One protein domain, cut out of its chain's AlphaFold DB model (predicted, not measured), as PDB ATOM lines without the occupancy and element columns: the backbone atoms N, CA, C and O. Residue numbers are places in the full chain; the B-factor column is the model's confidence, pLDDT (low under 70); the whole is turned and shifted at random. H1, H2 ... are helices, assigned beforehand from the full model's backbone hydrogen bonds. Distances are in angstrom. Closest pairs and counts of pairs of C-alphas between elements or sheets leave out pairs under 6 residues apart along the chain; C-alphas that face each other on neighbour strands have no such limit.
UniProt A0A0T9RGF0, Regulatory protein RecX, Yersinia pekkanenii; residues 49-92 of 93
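This is residues 49 to 92 of the 93 residues of the protein "Regulatory protein RecX" of Yersinia pekkanenii (UniProt A0A0T9RGF0). Three helices cross one another in a small compact cluster, their centres making a triangle and each helix meeting the other two. The two longer helices, H1 and H2, cross steeply; the short H3 packs on both of them, meeting the first residues of H1 and residues 75 to 79 of H2. The printed part has 44 residues with three named helices, in the order H1, H2, H3, and no named strand; its class is all helix. It is compact, with a radius of gyration of the C-alphas of 9.0 A, and rounded, spanning 22 by 16 by 15 A.

Start at Tyr 49, where H1, residues 49 to 60, begins, and compare it with H2, residues 68 to 81. These two helices touch, and their closest C-alphas, those of Ala 52 and Leu 78, are 6.8 A apart. H2 touches H1 with residues 74 to 78 alone. The lines of H1 and H2 stand at a steep tilt of 56 degrees, and the two helices run opposite ways. Go on to H3, residues 85 to 90, which touches H1 about perpendicular to it, at 76 degrees. Here H1 takes part with residues 49 to 53 alone, and the closest C-alphas, those of Tyr 49 and Met 87, are 5.4 A apart. H3 also touches H2, at a steep tilt of 62 degrees, opposite ways; the closest C-alphas are those of Ile 75 and Ile 88, 6.3 A apart. H2 touches H3 with residues 75 to 79 alone. The helix packing is mostly crossed, with no touching pair at a shallow tilt. In H1, H2 and H3 every O i to N i+4 pair is within hydrogen-bond range.

Find C-alpha 49 at (15.058, 8.070, -30.732); from there H1 runs 16.3 A to C-alpha 60. Look next at C-alpha 68, at (4.338, 8.532, -11.937), where H2, the longest helix with 14 residues, sets out on its 19.9 A to C-alpha 81. H3 covers 8.5 A from C-alpha 85 to C-alpha 90 at (14.510, 5.427, -24.024).

Look at Ser 66 and Gly 82 for the two C-alphas farthest apart, at 23.6 A. The C-alphas of Tyr 49 and Leu 92, the first and last printed, are 10.8 A apart. The link from H1 to H2, residues 61 to 67, is short, and the link from H2 to H3, residues 82 to 84, is tight. The printed part has no cut. The mean pLDDT of the printed part is 97.7, and no printed residue of this model is under 70.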
ATOM      1  N   TYR A  49      14.764   8.068 -32.163       98.50
ATOM      2  CA  TYR A  49      15.058   8.070 -30.732       98.50
ATOM      3  C   TYR A  49      15.535   9.454 -30.293       98.50
ATOM      4  O   TYR A  49      14.971  10.035 -29.358       98.50
ATOM      5  N   ALA A  50      16.483  10.041 -31.029       98.44
ATOM      6  CA  ALA A  50      16.925  11.410 -30.793       98.44
ATOM      7  C   ALA A  50      15.756  12.401 -30.890       98.44
ATOM      8  O   ALA A  50      15.592  13.253 -30.017       98.44
ATOM      9  N   MET A  51      14.873  12.250 -31.883       98.62
ATOM     10  CA  MET A  51      13.704  13.120 -32.027       98.62
ATOM     11  C   MET A  51      12.720  13.007 -30.849       98.62
ATOM     12  O   MET A  51      12.172  14.025 -30.408       98.62
ATOM     13  N   ALA A  52      12.484  11.799 -30.327       98.69
ATOM     14  CA  ALA A  52      11.647  11.597 -29.143       98.69
ATOM     15  C   ALA A  52      12.250  12.304 -27.917       98.69
ATOM     16  O   ALA A  52      11.541  13.045 -27.224       98.69
ATOM     17  N   ARG A  53      13.565  12.146 -27.704       98.38
ATOM     18  CA  ARG A  53      14.314  12.814 -26.629       98.38
ATOM     19  C   ARG A  53      14.262  14.334 -26.765       98.38
ATOM     20  O   ARG A  53      13.913  15.017 -25.808       98.38
ATOM     21  N   GLU A  54      14.516  14.879 -27.951       98.31
ATOM     22  CA  GLU A  54      14.426  16.322 -28.203       98.31
ATOM     23  C   GLU A  54      13.049  16.893 -27.862       98.31
ATOM     24  O   GLU A  54      12.944  17.972 -27.279       98.31
ATOM     25  N   LEU A  55      11.976  16.196 -28.239       98.25
ATOM     26  CA  LEU A  55      10.615  16.631 -27.935       98.25
ATOM     27  C   LEU A  55      10.303  16.568 -26.443       98.25
ATOM     28  O   LEU A  55       9.621  17.460 -25.933       98.25
ATOM     29  N   LYS A  56      10.790  15.529 -25.756       98.25
ATOM     30  CA  LYS A  56      10.709  15.418 -24.299       98.25
ATOM     31  C   LYS A  56      11.400  16.617 -23.654       98.25
ATOM     32  O   LYS A  56      10.741  17.363 -22.934       98.25
ATOM     33  N   VAL A  57      12.669  16.855 -23.990       98.25
ATOM     34  CA  VAL A  57      13.484  17.944 -23.427       98.25
ATOM     35  C   VAL A  57      12.874  19.310 -23.734       98.25
ATOM     36  O   VAL A  57      12.672  20.117 -22.830       98.25
ATOM     37  N   SER A  58      12.485  19.556 -24.986       98.00
ATOM     38  CA  SER A  58      11.895  20.830 -25.411       98.00
ATOM     39  C   SER A  58      10.592  21.172 -24.684       98.00
ATOM     40  O   SER A  58      10.251  22.352 -24.603       98.00
ATOM     41  N   LYS A  59       9.833  20.175 -24.213       98.00
ATOM     42  CA  LYS A  59       8.519  20.390 -23.596       98.00
ATOM     43  C   LYS A  59       8.521  20.281 -22.073       98.00
ATOM     44  O   LYS A  59       7.729  20.970 -21.431       98.00
ATOM     45  N   PHE A  60       9.327  19.384 -21.519       97.50
ATOM     46  CA  PHE A  60       9.306  19.029 -20.099       97.50
ATOM     47  C   PHE A  60      10.634  19.304 -19.389       97.50
ATOM     48  O   PHE A  60      10.683  19.193 -18.172       97.50
ATOM     49  N   GLY A  61      11.675  19.698 -20.123       97.12
ATOM     50  CA  GLY A  61      13.017  19.867 -19.583       97.12
ATOM     51  C   GLY A  61      13.850  18.585 -19.639       97.12
ATOM     52  O   GLY A  61      13.374  17.494 -19.979       97.12
ATOM     53  N   ASP A  62      15.137  18.740 -19.341       96.00
ATOM     54  CA  ASP A  62      16.107  17.642 -19.400       96.00
ATOM     55  C   ASP A  62      15.978  16.680 -18.209       96.00
ATOM     56  O   ASP A  62      16.256  15.491 -18.339       96.00
ATOM     57  N   GLU A  63      15.424  17.155 -17.090       96.12
ATOM     58  CA  GLU A  63      15.200  16.363 -15.878       96.12
ATOM     59  C   GLU A  63      14.278  15.160 -16.118       96.12
ATOM     60  O   GLU A  63      13.323  15.209 -16.904       96.12
ATOM     61  N   MET A  64      14.578  14.047 -15.451       94.06
ATOM     62  CA  MET A  64      13.745  12.851 -15.520       94.06
ATOM     63  C   MET A  64      12.541  12.964 -14.585       94.06
ATOM     64  O   MET A  64      12.678  13.488 -13.479       94.06
ATOM     65  N   PRO A  65      11.363  12.458 -14.999       93.62
ATOM     66  CA  PRO A  65      10.170  12.533 -14.171       93.62
ATOM     67  C   PRO A  65      10.364  11.711 -12.896       93.62
ATOM     68  O   PRO A  65      10.579  10.498 -12.952       93.62
ATOM     69  N   SER A  66      10.232  12.364 -11.746       92.19
ATOM     70  CA  SER A  66      10.326  11.721 -10.431       92.19
ATOM     71  C   SER A  66       8.994  11.106  -9.986       92.19
ATOM     72  O   SER A  66       8.970  10.139  -9.226       92.19
ATOM     73  N   GLU A  67       7.872  11.617 -10.507       96.38
ATOM     74  CA  GLU A  67       6.525  11.153 -10.179       96.38
ATOM     75  C   GLU A  67       5.855  10.377 -11.321       96.38
ATOM     76  O   GLU A  67       5.889  10.758 -12.496       96.38
ATOM     77  N   ALA A  68       5.096   9.333 -10.970       96.50
ATOM     78  CA  ALA A  68       4.338   8.532 -11.937       96.50
ATOM     79  C   ALA A  68       3.333   9.364 -12.758       96.50
ATOM     80  O   ALA A  68       3.110   9.099 -13.944       96.50
ATOM     81  N   LYS A  69       2.718  10.386 -12.148       96.88
ATOM     82  CA  LYS A  69       1.771  11.281 -12.831       96.88
ATOM     83  C   LYS A  69       2.460  12.087 -13.930       96.88
ATOM     84  O   LYS A  69       1.895  12.244 -15.016       96.88
ATOM     85  N   GLU A  70       3.670  12.564 -13.662       96.88
ATOM     86  CA  GLU A  70       4.477  13.292 -14.629       96.88
ATOM     87  C   GLU A  70       4.954  12.367 -15.751       96.88
ATOM     88  O   GLU A  70       4.699  12.654 -16.921       96.88
ATOM     89  N   LYS A  71       5.515  11.200 -15.408       97.69
ATOM     90  CA  LYS A  71       5.931  10.187 -16.387       97.69
ATOM     91  C   LYS A  71       4.797   9.834 -17.352       97.69
ATOM     92  O   LYS A  71       4.971   9.882 -18.567       97.69
ATOM     93  N   ASN A  72       3.594   9.585 -16.833       98.25
ATOM     94  CA  ASN A  72       2.415   9.292 -17.652       98.25
ATOM     95  C   ASN A  72       2.010  10.455 -18.575       98.25
ATOM     96  O   ASN A  72       1.534  10.225 -19.688       98.25
ATOM     97  N   LYS A  73       2.189  11.708 -18.142       98.31
ATOM     98  CA  LYS A  73       1.957  12.892 -18.985       98.31
ATOM     99  C   LYS A  73       2.955  12.944 -20.146       98.31
ATOM    100  O   LYS A  73       2.537  13.215 -21.273       98.31
ATOM    101  N   GLN A  74       4.234  12.665 -19.885       98.56
ATOM    102  CA  GLN A  74       5.279  12.645 -20.912       98.56
ATOM    103  C   GLN A  74       5.063  11.493 -21.913       98.56
ATOM    104  O   GLN A  74       5.051  11.737 -23.121       98.56
ATOM    105  N   ILE A  75       4.743  10.281 -21.429       98.62
ATOM    106  CA  ILE A  75       4.386   9.116 -22.264       98.62
ATOM    107  C   ILE A  75       3.236   9.459 -23.215       98.62
ATOM    108  O   ILE A  75       3.371   9.309 -24.426       98.62
ATOM    109  N   ARG A  76       2.114   9.977 -22.694       98.62
ATOM    110  CA  ARG A  76       0.943  10.321 -23.525       98.62
ATOM    111  C   ARG A  76       1.272  11.364 -24.587       98.62
ATOM    112  O   ARG A  76       0.751  11.293 -25.697       98.62
ATOM    113  N   TYR A  77       2.119  12.338 -24.257       98.62
ATOM    114  CA  TYR A  77       2.535  13.354 -25.215       98.62
ATOM    115  C   TYR A  77       3.338  12.758 -26.377       98.62
ATOM    116  O   TYR A  77       3.017  13.033 -27.535       98.62
ATOM    117  N   LEU A  78       4.345  11.934 -26.085       98.69
ATOM    118  CA  LEU A  78       5.171  11.304 -27.116       98.69
ATOM    119  C   LEU A  78       4.380  10.250 -27.910       98.69
ATOM    120  O   LEU A  78       4.483  10.183 -29.134       98.69
ATOM    121  N   GLN A  79       3.488   9.511 -27.253       98.69
ATOM    122  CA  GLN A  79       2.580   8.584 -27.923       98.69
ATOM    123  C   GLN A  79       1.639   9.317 -28.890       98.69
ATOM    124  O   GLN A  79       1.488   8.903 -30.037       98.69
ATOM    125  N   TYR A  80       1.070  10.460 -28.485       98.25
ATOM    126  CA  TYR A  80       0.270  11.319 -29.370       98.25
ATOM    127  C   TYR A  80       1.076  11.851 -30.567       98.25
ATOM    128  O   TYR A  80       0.550  12.010 -31.677       98.25
ATOM    129  N   LYS A  81       2.369  12.118 -30.351       98.44
ATOM    130  CA  LYS A  81       3.304  12.477 -31.419       98.44
ATOM    131  C   LYS A  81       3.649  11.305 -32.338       98.44
ATOM    132  O   LYS A  81       4.085  11.563 -33.454       98.44
ATOM    133  N   GLY A  82       3.359  10.065 -31.949       98.56
ATOM    134  CA  GLY A  82       3.492   8.880 -32.794       98.56
ATOM    135  C   GLY A  82       4.751   8.059 -32.555       98.56
ATOM    136  O   GLY A  82       5.117   7.285 -33.437       98.56
ATOM    137  N   PHE A  83       5.422   8.240 -31.418       98.75
ATOM    138  CA  PHE A  83       6.550   7.396 -31.024       98.75
ATOM    139  C   PHE A  83       6.049   6.086 -30.412       98.75
ATOM    140  O   PHE A  83       4.982   6.043 -29.793       98.75
ATOM    141  N   SER A  84       6.793   5.007 -30.635       98.38
ATOM    142  CA  SER A  84       6.530   3.697 -30.042       98.38
ATOM    143  C   SER A  84       7.010   3.644 -28.586       98.38
ATOM    144  O   SER A  84       7.759   4.509 -28.137       98.38
ATOM    145  N   MET A  85       6.531   2.665 -27.813       98.31
ATOM    146  CA  MET A  85       6.803   2.609 -26.369       98.31
ATOM    147  C   MET A  85       8.290   2.442 -26.038       98.31
ATOM    148  O   MET A  85       8.745   3.024 -25.063       98.31
ATOM    149  N   ASP A  86       9.041   1.701 -26.850       98.44
ATOM    150  CA  ASP A  86      10.501   1.573 -26.776       98.44
ATOM    151  C   ASP A  86      11.196   2.937 -26.898       98.44
ATOM    152  O   ASP A  86      11.920   3.333 -25.991       98.44
ATOM    153  N   MET A  87      10.883   3.720 -27.937       98.69
ATOM    154  CA  MET A  87      11.433   5.074 -28.115       98.69
ATOM    155  C   MET A  87      11.041   6.015 -26.974       98.69
ATOM    156  O   MET A  87      11.819   6.867 -26.552       98.69
ATOM    157  N   ILE A  88       9.808   5.878 -26.482       98.62
ATOM    158  CA  ILE A  88       9.307   6.675 -25.363       98.62
ATOM    159  C   ILE A  88      10.066   6.342 -24.083       98.62
ATOM    160  O   ILE A  88      10.397   7.254 -23.336       98.62
ATOM    161  N   PHE A  89      10.309   5.063 -23.802       97.94
ATOM    162  CA  PHE A  89      11.023   4.671 -22.596       97.94
ATOM    163  C   PHE A  89      12.499   5.041 -22.655       97.94
ATOM    164  O   PHE A  89      12.992   5.527 -21.646       97.94
ATOM    165  N   GLU A  90      13.140   4.937 -23.818       98.06
ATOM    166  CA  GLU A  90      14.510   5.427 -24.024       98.06
ATOM    167  C   GLU A  90      14.617   6.947 -23.799       98.06
ATOM    168  O   GLU A  90      15.559   7.448 -23.199       98.06
ATOM    169  N   ALA A  91      13.610   7.724 -24.213       97.56
ATOM    170  CA  ALA A  91      13.577   9.167 -23.952       97.56
ATOM    171  C   ALA A  91      13.323   9.536 -22.471       97.56
ATOM    172  O   ALA A  91      13.425  10.714 -22.108       97.56
ATOM    173  N   LEU A  92      12.923   8.564 -21.644       96.19
ATOM    174  CA  LEU A  92      12.546   8.720 -20.231       96.19
ATOM    175  C   LEU A  92      13.442   7.912 -19.278       96.19
ATOM    176  O   LEU A  92      13.088   7.767 -18.101       96.19
TER     177      LEU A  92